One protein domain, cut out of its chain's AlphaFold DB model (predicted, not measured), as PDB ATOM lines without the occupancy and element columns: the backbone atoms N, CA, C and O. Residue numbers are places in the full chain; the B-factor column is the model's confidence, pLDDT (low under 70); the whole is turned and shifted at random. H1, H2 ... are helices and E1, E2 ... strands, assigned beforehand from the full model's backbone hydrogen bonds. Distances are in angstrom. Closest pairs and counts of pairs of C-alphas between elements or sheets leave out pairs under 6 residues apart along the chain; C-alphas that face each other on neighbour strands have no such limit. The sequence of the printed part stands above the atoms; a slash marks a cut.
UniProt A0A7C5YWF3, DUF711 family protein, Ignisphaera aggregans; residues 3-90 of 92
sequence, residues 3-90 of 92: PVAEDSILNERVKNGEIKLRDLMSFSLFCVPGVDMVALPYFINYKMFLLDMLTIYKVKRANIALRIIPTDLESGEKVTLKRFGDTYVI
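This is residues 3 to 90 of the 92 residues of the protein "DUF711 family protein" of Ignisphaera aggregans (UniProt A0A7C5YWF3). Two long parallel strands, E1 and E2, run side by side through the middle, with helices H2 and H3 on one side of them and a small end piece on the other: the hairpin of E3 and E4, with H1 packed on E4. H2 packs on E1 and runs nearly alongside H3, which is more loosely placed beside the strands. The printed part has 88 residues, with three named helices and four named strands in the order H1, H2, E1, H3, E2, E3, E4; its class is mixed, helices and strands. E1 and E2 form one parallel sheet, E3 and E4 a separate antiparallel one. The whole is compact, with a radius of gyration of the C-alphas of 12.6 A, and rounded, spanning 34 by 26 by 24 A.

Start at H1, residues 8 to 15, which touches no helix. Go on to H2, residues 21 to 29, and then to E1, residues 34 to 41, which bends by 82 degrees at residue 37; the closest C-alphas of H2 and E1, those of Ser 28 and Gly 34, are 5.0 A apart. Next comes H3, residues 46 to 60, which touches H2 at a shallow tilt of 22 degrees, the same way, closest at the C-alphas of Leu 29 and Ile 56, 5.8 A. E2, residues 65 to 71, is the parallel neighbour of E1: look for N 37 and O 67 at 3.0 A and N 69 and O 38 at 2.8 A, within hydrogen-bond range. E1, H3 and E2 make a strand-helix-strand unit, two parallel neighbour strands with a helix between them in the chain, and its crossover is right-handed. H3 and E2 are near each other, with 5 pairs of C-alphas within 10 A. E3, residues 78 to 81, and E4, residues 85 to 88, form an antiparallel hairpin, with N 79 and O 87 at 2.8 A. The closest C-alphas of E4 and H1 are those of Tyr 88 and Lys 15, 5.5 A apart; those of E4 and E1 are Tyr 88 and Ala 39, 6.4 A. Every O i to N i+4 pair is within hydrogen-bond range in H1 and H3, and 4 of 5 in H2.

Find C-alpha 8 at (84.580, 90.167, 97.246), where H1 begins its 10.4 A. H2 spans 13.2 A and E1 18.2 A. From C-alpha 46 at (106.235, 97.801, 85.636), H3 runs 20.6 A; E2 then covers 19.5 A. E3 spans 9.7 A, and E4 runs 10.4 A to C-alpha 88 at (90.359, 98.860, 94.599).

The C-alphas farthest apart, those of Val 59 and Lys 82, are 35.8 A apart. The printed part has no cut. The link from E2 to E3 is short, and the other links between named elements are tight. The mean pLDDT of the printed part is 94.3, and no printed residue is under 70.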
ATOM      1  N   PRO A   3      91.675  86.102  91.356       92.19
ATOM      2  CA  PRO A   3      91.085  87.227  90.635       92.19
ATOM      3  C   PRO A   3      90.603  88.302  91.616       92.19
ATOM      4  O   PRO A   3      89.499  88.225  92.152       92.19
ATOM      5  N   VAL A   4      91.433  89.321  91.860       95.19
ATOM      6  CA  VAL A   4      91.165  90.340  92.895       95.19
ATOM      7  C   VAL A   4      89.849  91.077  92.659       95.19
ATOM      8  O   VAL A   4      89.099  91.279  93.605       95.19
ATOM      9  N   ALA A   5      89.541  91.450  91.417       95.00
ATOM     10  CA  ALA A   5      88.309  92.183  91.124       95.00
ATOM     11  C   ALA A   5      87.029  91.324  91.150       95.00
ATOM     12  O   ALA A   5      85.941  91.891  91.148       95.00
ATOM     13  N   GLU A   6      87.128  89.990  91.145       93.31
ATOM     14  CA  GLU A   6      85.957  89.093  91.149       93.31
ATOM     15  C   GLU A   6      85.626  88.560  92.553       93.31
ATOM     16  O   GLU A   6      84.469  88.256  92.841       93.31
ATOM     17  N   ASP A   7      86.627  88.438  93.429       94.25
ATOM     18  CA  ASP A   7      86.473  87.906  94.785       94.25
ATOM     19  C   ASP A   7      86.216  89.040  95.788       94.25
ATOM     20  O   ASP A   7      87.095  89.852  96.074       94.25
ATOM     21  N   SER A   8      85.004  89.090  96.347       94.19
ATOM     22  CA  SER A   8      84.580  90.167  97.246       94.19
ATOM     23  C   SER A   8      85.429  90.278  98.515       94.19
ATOM     24  O   SER A   8      85.718  91.395  98.944       94.19
ATOM     25  N   ILE A   9      85.866  89.153  99.091       96.25
ATOM     26  CA  ILE A   9      86.668  89.133 100.322       96.25
ATOM     27  C   ILE A   9      88.087  89.599 100.009       96.25
ATOM     28  O   ILE A   9      88.652  90.418 100.731       96.25
ATOM     29  N   LEU A  10      88.679  89.095  98.927       95.44
ATOM     30  CA  LEU A  10      90.017  89.502  98.507       95.44
ATOM     31  C   LEU A  10      90.061  90.992  98.147       95.44
ATOM     32  O   LEU A  10      90.998  91.692  98.526       95.44
ATOM     33  N   ASN A  11      89.031  91.482  97.466       95.81
ATOM     34  CA  ASN A  11      88.883  92.882  97.098       95.81
ATOM     35  C   ASN A  11      88.730  93.792  98.332       95.81
ATOM     36  O   ASN A  11      89.346  94.854  98.402       95.81
ATOM     37  N   GLU A  12      87.967  93.358  99.342       96.50
ATOM     38  CA  GLU A  12      87.853  94.057 100.629       96.50
ATOM     39  C   GLU A  12      89.191  94.087 101.385       96.50
ATOM     40  O   GLU A  12      89.600  95.132 101.890       96.50
ATOM     41  N   ARG A  13      89.945  92.982 101.384       96.75
ATOM     42  CA  ARG A  13      91.296  92.938 101.974       96.75
ATOM     43  C   ARG A  13      92.274  93.869 101.267       96.75
ATOM     44  O   ARG A  13      93.108  94.493 101.922       96.75
ATOM     45  N   VAL A  14      92.180  93.979  99.942       96.56
ATOM     46  CA  VAL A  14      92.977  94.933  99.157       96.56
ATOM     47  C   VAL A  14      92.605  96.370  99.515       96.56
ATOM     48  O   VAL A  14      93.501  97.168  99.786       96.56
ATOM     49  N   LYS A  15      91.307  96.684  99.603       96.75
ATOM     50  CA  LYS A  15      90.811  97.994 100.049       96.75
ATOM     51  C   LYS A  15      91.375  98.389 101.416       96.75
ATOM     52  O   LYS A  15      91.802  99.525 101.595       96.75
ATOM     53  N   ASN A  16      91.396  97.453 102.364       96.31
ATOM     54  CA  ASN A  16      91.885  97.689 103.724       96.31
ATOM     55  C   ASN A  16      93.424  97.686 103.830       96.31
ATOM     56  O   ASN A  16      93.965  97.930 104.907       96.31
ATOM     57  N   GLY A  17      94.146  97.388 102.742       95.94
ATOM     58  CA  GLY A  17      95.608  97.278 102.737       95.94
ATOM     59  C   GLY A  17      96.157  96.040 103.454       95.94
ATOM     60  O   GLY A  17      97.359  95.968 103.719       95.94
ATOM     61  N   GLU A  18      95.298  95.063 103.749       97.06
ATOM     62  CA  GLU A  18      95.653  93.782 104.372       97.06
ATOM     63  C   GLU A  18      96.392  92.857 103.396       97.06
ATOM     64  O   GLU A  18      97.180  92.013 103.820       97.06
ATOM     65  N   ILE A  19      96.144  93.023 102.092       96.12
ATOM     66  CA  ILE A  19      96.874  92.351 101.015       96.12
ATOM     67  C   ILE A  19      97.492  93.391 100.086       96.12
ATOM     68  O   ILE A  19      96.802  94.242  99.521       96.12
ATOM     69  N   LYS A  20      98.809  93.286  99.906       96.06
ATOM     70  CA  LYS A  20      99.620  94.127  99.023       96.06
ATOM     71  C   LYS A  20     100.064  93.359  97.784       96.06
ATOM     72  O   LYS A  20     100.015  92.127  97.734       96.06
ATOM     73  N   LEU A  21     100.579  94.080  96.790       94.81
ATOM     74  CA  LEU A  21     101.096  93.498  95.552       94.81
ATOM     75  C   LEU A  21     102.149  92.414  95.823       94.81
ATOM     76  O   LEU A  21     102.072  91.319  95.261       94.81
ATOM     77  N   ARG A  22     103.083  92.685  96.743       94.31
ATOM     78  CA  ARG A  22     104.126  91.729  97.145       94.31
ATOM     79  C   ARG A  22     103.566  90.410  97.687       94.31
ATOM     80  O   ARG A  22     104.196  89.368  97.510       94.31
ATOM     81  N   ASP A  23     102.401  90.439  98.332       95.06
ATOM     82  CA  ASP A  23     101.798  89.253  98.940       95.06
ATOM     83  C   ASP A  23     101.225  88.358  97.833       95.06
ATOM     84  O   ASP A  23     101.518  87.165  97.787       95.06
ATOM     85  N   LEU A  24     100.529  88.946  96.849       94.44
ATOM     86  CA  LEU A  24     100.042  88.231  95.660       94.44
ATOM     87  C   LEU A  24     101.185  87.646  94.812       94.44
ATOM     88  O   LEU A  24     101.094  86.514  94.319       94.44
ATOM     89  N   MET A  25     102.283  88.391  94.663       94.44
ATOM     90  CA  MET A  25     103.496  87.898  94.002       94.44
ATOM     91  C   MET A  25     104.111  86.730  94.783       94.44
ATOM     92  O   MET A  25     104.457  85.705  94.198       94.44
ATOM     93  N   SER A  26     104.167  86.827  96.112       93.81
ATOM     94  CA  SER A  26     104.677  85.756  96.975       93.81
ATOM     95  C   SER A  26     103.806  84.502  96.907       93.81
ATOM     96  O   SER A  26     104.329  83.399  96.763       93.81
ATOM     97  N   PHE A  27     102.477  84.633  96.897       93.44
ATOM     98  CA  PHE A  27     101.573  83.495  96.682       93.44
ATOM     99  C   PHE A  27     101.786  82.830  95.320       93.44
ATOM    100  O   PHE A  27     101.553  81.624  95.172       93.44
ATOM    101  N   SER A  28     102.272  83.597  94.339       92.69
ATOM    102  CA  SER A  28     102.575  83.076  93.012       92.69
ATOM    103  C   SER A  28     103.777  82.129  92.993       92.69
ATOM    104  O   SER A  28     103.816  81.251  92.132       92.69
ATOM    105  N   LEU A  29     104.696  82.207  93.966       91.19
ATOM    106  CA  LEU A  29     105.786  81.230  94.130       91.19
ATOM    107  C   LEU A  29     105.277  79.837  94.515       91.19
ATOM    108  O   LEU A  29     105.864  78.839  94.107       91.19
ATOM    109  N   PHE A  30     104.173  79.767  95.261       88.19
ATOM    110  CA  PHE A  30     103.657  78.520  95.819       88.19
ATOM    111  C   PHE A  30     102.448  78.023  95.017       88.19
ATOM    112  O   PHE A  30     102.588  77.301  94.029       88.19
ATOM    113  N   CYS A  31     101.246  78.457  95.390       84.31
ATOM    114  CA  CYS A  31     100.001  77.831  94.946       84.31
ATOM    115  C   CYS A  31      99.335  78.561  93.776       84.31
ATOM    116  O   CYS A  31      98.600  77.952  93.002       84.31
ATOM    117  N   VAL A  32      99.589  79.861  93.610       88.25
ATOM    118  CA  VAL A  32      98.821  80.684  92.668       88.25
ATOM    119  C   VAL A  32      99.557  80.783  91.326       88.25
ATOM    120  O   VAL A  32     100.753  81.059  91.300       88.25
ATOM    121  N   PRO A  33      98.915  80.544  90.172       88.19
ATOM    122  CA  PRO A  33      99.571  80.670  88.867       88.19
ATOM    123  C   PRO A  33      99.611  82.129  88.365       88.19
ATOM    124  O   PRO A  33      99.282  82.399  87.213       88.19
ATOM    125  N   GLY A  34      99.998  83.072  89.233       91.69
ATOM    126  CA  GLY A  34     100.164  84.491  88.905       91.69
ATOM    127  C   GLY A  34      99.075  85.434  89.427       91.69
ATOM    128  O   GLY A  34      98.222  85.055  90.231       91.69
ATOM    129  N   VAL A  35      99.127  86.679  88.954       93.25
ATOM    130  CA  VAL A  35      98.336  87.822  89.442       93.25
ATOM    131  C   VAL A  35      97.209  88.124  88.453       93.25
ATOM    132  O   VAL A  35      97.482  88.265  87.260       93.25
ATOM    133  N   ASP A  36      95.959  88.213  88.921       94.81
ATOM    134  CA  ASP A  36      94.783  88.350  88.051       94.81
ATOM    135  C   ASP A  36      93.819  89.456  88.500       94.81
ATOM    136  O   ASP A  36      93.546  89.627  89.687       94.81
ATOM    137  N   MET A  37      93.311  90.199  87.515       94.88
ATOM    138  CA  MET A  37      92.438  91.368  87.657       94.88
ATOM    139  C   MET A  37      92.854  92.365  88.747       94.88
ATOM    140  O   MET A  37      92.019  92.847  89.509       94.88
ATOM    141  N   VAL A  38      94.143  92.694  88.825       96.38
ATOM    142  CA  VAL A  38      94.654  93.609  89.858       96.38
ATOM    143  C   VAL A  38      94.777  95.023  89.319       96.38
ATOM    144  O   VAL A  38      95.523  95.258  88.366       96.38
ATOM    145  N   ALA A  39      94.070  95.967  89.942       96.88
ATOM    146  CA  ALA A  39      94.230  97.388  89.672       96.88
ATOM    147  C   ALA A  39      95.555  97.898  90.251       96.88
ATOM    148  O   ALA A  39      95.815  97.735  91.443       96.88
ATOM    149  N   LEU A  40      96.395  98.494  89.403       96.62
ATOM    150  CA  LEU A  40      97.721  98.991  89.769       96.62
ATOM    151  C   LEU A  40      97.892 100.449  89.346       96.62
ATOM    152  O   LEU A  40      97.519 100.776  88.215       96.62
ATOM    153  N   PRO A  41      98.526 101.293  90.179       95.06
ATOM    154  CA  PRO A  41      98.825 102.658  89.777       95.06
ATOM    155  C   PRO A  41      99.765 102.695  88.568       95.06
ATOM    156  O   PRO A  41     100.722 101.925  88.485       95.06
ATOM    157  N   TYR A  42      99.541 103.621  87.641       92.19
ATOM    158  CA  TYR A  42     100.315 103.738  86.403       92.19
ATOM    159  C   TYR A  42     101.773 104.151  86.658       92.19
ATOM    160  O   TYR A  42     102.660 103.866  85.856       92.19
ATOM    161  N   PHE A  43     102.040 104.798  87.794       89.88
ATOM    162  CA  PHE A  43     103.367 105.284  88.169       89.88
ATOM    163  C   PHE A  43     104.307 104.199  88.726       89.88
ATOM    164  O   PHE A  43     105.459 104.501  89.043       89.88
ATOM    165  N   ILE A  44     103.866 102.941  88.853       92.56
ATOM    166  CA  ILE A  44     104.756 101.874  89.323       92.56
ATOM    167  C   ILE A  44     105.823 101.511  88.291       92.56
ATOM    168  O   ILE A  44     105.645 101.626  87.077       92.56
ATOM    169  N   ASN A  45     106.935 100.953  88.772       94.38
ATOM    170  CA  ASN A  45     107.961 100.396  87.900       94.38
ATOM    171  C   ASN A  45     107.532  99.022  87.348       94.38
ATOM    172  O   ASN A  45     107.963  97.975  87.834       94.38
ATOM    173  N   TYR A  46     106.704  99.026  86.299       93.62
ATOM    174  CA  TYR A  46     106.235  97.801  85.636       93.62
ATOM    175  C   TYR A  46     107.374  96.919  85.123       93.62
ATOM    176  O   TYR A  46     107.244  95.698  85.115       93.62
ATOM    177  N   LYS A  47     108.508  97.507  84.723       95.56
ATOM    178  CA  LYS A  47     109.679  96.733  84.296       95.56
ATOM    179  C   LYS A  47     110.211  95.876  85.443       95.56
ATOM    180  O   LYS A  47     110.486  94.701  85.224       95.56
ATOM    181  N   MET A  48     110.329  96.444  86.645       95.50
ATOM    182  CA  MET A  48     110.770  95.695  87.824       95.50
ATOM    183  C   MET A  48     109.754  94.610  88.197       95.50
ATOM    184  O   MET A  48     110.125  93.448  88.302       95.50
ATOM    185  N   PHE A  49     108.463  94.958  88.249       94.69
ATOM    186  CA  PHE A  49     107.385  93.996  88.503       94.69
ATOM    187  C   PHE A  49     107.413  92.804  87.528       94.69
ATOM    188  O   PHE A  49     107.314  91.647  87.935       94.69
ATOM    189  N   LEU A  50     107.588  93.063  86.229       95.31
ATOM    190  CA  LEU A  50     107.674  92.007  85.218       95.31
ATOM    191  C   LEU A  50     108.941  91.152  85.368       95.31
ATOM    192  O   LEU A  50     108.878  89.945  85.138       95.31
ATOM    193  N   LEU A  51     110.077  91.741  85.760       96.88
ATOM    194  CA  LEU A  51     111.307  90.993  86.048       96.88
ATOM    195  C   LEU A  51     111.143  90.073  87.265       96.88
ATOM    196  O   LEU A  51     111.601  88.927  87.229       96.88
ATOM    197  N   ASP A  52     110.441  90.527  88.299       95.19
ATOM    198  CA  ASP A  52     110.129  89.709  89.471       95.19
ATOM    199  C   ASP A  52     109.210  88.540  89.095       95.19
ATOM    200  O   ASP A  52     109.499  87.384  89.408       95.19
ATOM    201  N   MET A  53     108.146  88.801  88.331       95.06
ATOM    202  CA  MET A  53     107.235  87.752  87.860       95.06
ATOM    203  C   MET A  53     107.922  86.762  86.907       95.06
ATOM    204  O   MET A  53     107.663  85.557  86.974       95.06
ATOM    205  N   LEU A  54     108.852  87.228  86.068       96.19
ATOM    206  CA  LEU A  54     109.700  86.364  85.244       96.19
ATOM    207  C   LEU A  54     110.617  85.485  86.106       96.19
ATOM    208  O   LEU A  54     110.852  84.319  85.778       96.19
ATOM    209  N   THR A  55     111.132  86.023  87.209       96.06
ATOM    210  CA  THR A  55     111.939  85.264  88.171       96.06
ATOM    211  C   THR A  55     111.097  84.184  88.843       96.06
ATOM    212  O   THR A  55     111.509  83.026  88.869       96.06
ATOM    213  N   ILE A  56     109.878  84.518  89.282       95.31
ATOM    214  CA  ILE A  56     108.914  83.557  89.836       95.31
ATOM    215  C   ILE A  56     108.624  82.438  88.831       95.31
ATOM    216  O   ILE A  56     108.700  81.267  89.193       95.31
ATOM    217  N   TYR A  57     108.365  82.772  87.564       95.62
ATOM    218  CA  TYR A  57     108.178  81.787  86.494       95.62
ATOM    219  C   TYR A  57     109.372  80.824  86.374       95.62
ATOM    220  O   TYR A  57     109.190  79.605  86.363       95.62
ATOM    221  N   LYS A  58     110.604  81.356  86.342       96.19
ATOM    222  CA  LYS A  58     111.831  80.549  86.225       96.19
ATOM    223  C   LYS A  58     112.057  79.635  87.429       96.19
ATOM    224  O   LYS A  58     112.481  78.494  87.249       96.19
ATOM    225  N   VAL A  59     111.791  80.129  88.639       95.69
ATOM    226  CA  VAL A  59     111.977  79.374  89.889       95.69
ATOM    227  C   VAL A  59     110.900  78.306  90.041       95.69
ATOM    228  O   VAL A  59     111.219  77.144  90.280       95.69
ATOM    229  N   LYS A  60     109.631  78.676  89.841       93.81
ATOM    230  CA  LYS A  60     108.489  77.764  89.953       93.81
ATOM    231  C   LYS A  60     108.475  76.703  88.851       93.81
ATOM    232  O   LYS A  60     107.918  75.630  89.053       93.81
ATOM    233  N   ARG A  61     109.068  77.005  87.685       93.81
ATOM    234  CA  ARG A  61     109.048  76.163  86.472       93.81
ATOM    235  C   ARG A  61     107.630  75.766  86.051       93.81
ATOM    236  O   ARG A  61     107.396  74.664  85.564       93.81
ATOM    237  N   ALA A  62     106.683  76.676  86.245       91.19
ATOM    238  CA  ALA A  62     105.285  76.494  85.889       91.19
ATOM    239  C   ALA A  62     104.748  77.771  85.248       91.19
ATOM    240  O   ALA A  62     105.288  78.855  85.470       91.19
ATOM    241  N   ASN A  63     103.670  77.647  84.477       91.19
ATOM    242  CA  ASN A  63     103.051  78.788  83.816       91.19
ATOM    243  C   ASN A  63     102.561  79.816  84.846       91.19
ATOM    244  O   ASN A  63     101.879  79.479  85.817       91.19
ATOM    245  N   ILE A  64     102.903  81.076  84.595       93.88
ATOM    246  CA  ILE A  64     102.468  82.239  85.360       93.88
ATOM    247  C   ILE A  64     101.735  83.150  84.386       93.88
ATOM    248  O   ILE A  64     102.296  83.538  83.362       93.88
ATOM    249  N   ALA A  65     100.488  83.480  84.695       92.19
ATOM    250  CA  ALA A  65      99.729  84.463  83.942       92.19
ATOM    251  C   ALA A  65      99.712  85.804  84.689       92.19
ATOM    252  O   ALA A  65      99.903  85.874  85.904       92.19
ATOM    253  N   LEU A  66      99.515  86.885  83.941       93.81
ATOM    254  CA  LEU A  66      99.454  88.237  84.475       93.81
ATOM    255  C   LEU A  66      98.289  88.966  83.829       93.81
ATOM    256  O   LEU A  66      98.236  89.097  82.606       93.81
ATOM    257  N   ARG A  67      97.381  89.476  84.655       94.06
ATOM    258  CA  ARG A  67      96.334  90.395  84.230       94.06
ATOM    259  C   ARG A  67      96.265  91.546  85.216       94.06
ATOM    260  O   ARG A  67      95.782  91.416  86.337       94.06
ATOM    261  N   ILE A  68      96.776  92.675  84.759       94.75
ATOM    262  CA  ILE A  68      96.836  93.923  85.508       94.75
ATOM    263  C   ILE A  68      95.932  94.954  84.840       94.75
ATOM    264  O   ILE A  68      95.727  94.913  83.624       94.75
ATOM    265  N   ILE A  69      95.388  95.865  85.635       94.94
ATOM    266  CA  ILE A  69      94.533  96.965  85.192       94.94
ATOM    267  C   ILE A  69      95.246  98.261  85.595       94.94
ATOM    268  O   ILE A  69      95.131  98.685  86.744       94.94
ATOM    269  N   PRO A  70      96.048  98.860  84.699       95.12
ATOM    270  CA  PRO A  70      96.694 100.137  84.973       95.12
ATOM    271  C   PRO A  70      95.653 101.240  85.176       95.12
ATOM    272  O   PRO A  70      94.697 101.333  84.403       95.12
ATOM    273  N   THR A  71      95.853 102.083  86.181       95.62
ATOM    274  CA  THR A  71      94.998 103.239  86.475       95.62
ATOM    275  C   THR A  71      95.836 104.418  86.956       95.62
ATOM    276  O   THR A  71      96.912 104.246  87.510       95.62
ATOM    277  N   ASP A  72      95.358 105.625  86.705       95.38
ATOM    278  CA  ASP A  72      95.872 106.894  87.220       95.38
ATOM    279  C   ASP A  72      95.552 107.144  88.706       95.38
ATOM    280  O   ASP A  72      96.048 108.112  89.273       95.38
ATOM    281  N   LEU A  73      94.770 106.261  89.330       96.12
ATOM    282  CA  LEU A  73      94.370 106.328  90.732       96.12
ATOM    283  C   LEU A  73      95.461 105.827  91.700       96.12
ATOM    284  O   LEU A  73      96.324 105.014  91.352       96.12
ATOM    285  N   GLU A  74      95.389 106.298  92.941       94.56
ATOM    286  CA  GLU A  74      96.269 105.937  94.052       94.56
ATOM    287  C   GLU A  74      95.797 104.679  94.799       94.56
ATOM    288  O   GLU A  74      94.652 104.244  94.693       94.56
ATOM    289  N   SER A  75      96.692 104.066  95.580       94.75
ATOM    290  CA  SER A  75      96.378 102.867  96.369       94.75
ATOM    291  C   SER A  75      95.206 103.091  97.334       94.75
ATOM    292  O   SER A  75      95.159 104.082  98.058       94.75
ATOM    293  N   GLY A  76      94.279 102.134  97.378       94.38
ATOM    294  CA  GLY A  76      93.051 102.205  98.172       94.38
ATOM    295  C   GLY A  76      91.889 102.924  97.477       94.38
ATOM    296  O   GLY A  76      90.748 102.794  97.926       94.38
ATOM    297  N   GLU A  77      92.129 103.628  96.367       97.06
ATOM    298  CA  GLU A  77      91.057 104.255  95.592       97.06
ATOM    299  C   GLU A  77      90.239 103.227  94.802       97.06
ATOM    300  O   GLU A  77      90.684 102.112  94.512       97.06
ATOM    301  N   LYS A  78      88.999 103.594  94.468       96.94
ATOM    302  CA  LYS A  78      88.024 102.700  93.836       96.94
ATOM    303  C   LYS A  78      88.100 102.766  92.310       96.94
ATOM    304  O   LYS A  78      87.992 103.840  91.727       96.94
ATOM    305  N   VAL A  79      88.148 101.605  91.665       96.50
ATOM    306  CA  VAL A  79      88.079 101.422  90.209       96.50
ATOM    307  C   VAL A  79      86.779 100.702  89.855       96.50
ATOM    308  O   VAL A  79      86.578  99.554  90.242       96.50
ATOM    309  N   THR A  80      85.899 101.336  89.081       95.12
ATOM    310  CA  THR A  80      84.654 100.697  88.621       95.12
ATOM    311  C   THR A  80      84.854 100.025  87.261       95.12
ATOM    312  O   THR A  80      85.054 100.678  86.236       95.12
ATOM    313  N   LEU A  81      84.758  98.697  87.233       92.69
ATOM    314  CA  LEU A  81      84.833  97.872  86.032       92.69
ATOM    315  C   LEU A  81      83.430  97.580  85.493       92.69
ATOM    316  O   LEU A  81      82.561  97.088  86.208       92.69
ATOM    317  N   LYS A  82      83.221  97.776  84.184       89.44
ATOM    318  CA  LYS A  82      81.899  97.627  83.538       89.44
ATOM    319  C   LYS A  82      81.193  96.286  83.795       89.44
ATOM    320  O   LYS A  82      79.971  96.252  83.808       89.44
ATOM    321  N   ARG A  83      81.943  95.183  83.914       87.06
ATOM    322  CA  ARG A  83      81.393  93.821  84.078       87.06
ATOM    323  C   ARG A  83      81.570  93.229  85.475       87.06
ATOM    324  O   ARG A  83      80.787  92.366  85.840       87.06
ATOM    325  N   PHE A  84      82.587  93.668  86.212       87.62
ATOM    326  CA  PHE A  84      83.003  93.048  87.476       87.62
ATOM    327  C   PHE A  84      82.677  93.913  88.699       87.62
ATOM    328  O   PHE A  84      82.928  93.504  89.823       87.62
ATOM    329  N   GLY A  85      82.072  95.087  88.494       92.56
ATOM    330  CA  GLY A  85      81.725  95.995  89.579       92.56
ATOM    331  C   GLY A  85      82.938  96.769  90.079       92.56
ATOM    332  O   GLY A  85      83.834  97.111  89.306       92.56
ATOM    333  N   ASP A  86      82.939  97.089  91.365       95.06
ATOM    334  CA  ASP A  86      83.980  97.905  91.977       95.06
ATOM    335  C   ASP A  86      85.149  97.044  92.457       95.06
ATOM    336  O   ASP A  86      84.956  96.069  93.176       95.06
ATOM    337  N   THR A  87      86.369  97.447  92.118       96.94
ATOM    338  CA  THR A  87      87.612  96.959  92.723       96.94
ATOM    339  C   THR A  87      88.418  98.121  93.291       96.94
ATOM    340  O   THR A  87      88.018  99.275  93.141       96.94
ATOM    341  N   TYR A  88      89.523  97.841  93.975       97.69
ATOM    342  CA  TYR A  88      90.359  98.860  94.599       97.69
ATOM    343  C   TYR A  88      91.797  98.747  94.117       97.69
ATOM    344  O   TYR A  88      92.309  97.651  93.876       97.69
ATOM    345  N   VAL A  89      92.449  99.895  93.966       97.62
ATOM    346  CA  VAL A  89      93.858  99.960  93.589       97.62
ATOM    347  C   VAL A  89      94.696  99.344  94.699       97.62
ATOM    348  O   VAL A  89      94.611  99.754  95.857       97.62
ATOM    349  N   ILE A  90      95.511  98.351  94.355       97.06
ATOM    350  CA  ILE A  90      96.292  97.627  95.354       97.06
ATOM    351  C   ILE A  90      97.413  98.493  95.933       97.06
ATOM    352  O   ILE A  90      97.998  99.348  95.260       97.06
TER     353      ILE A  90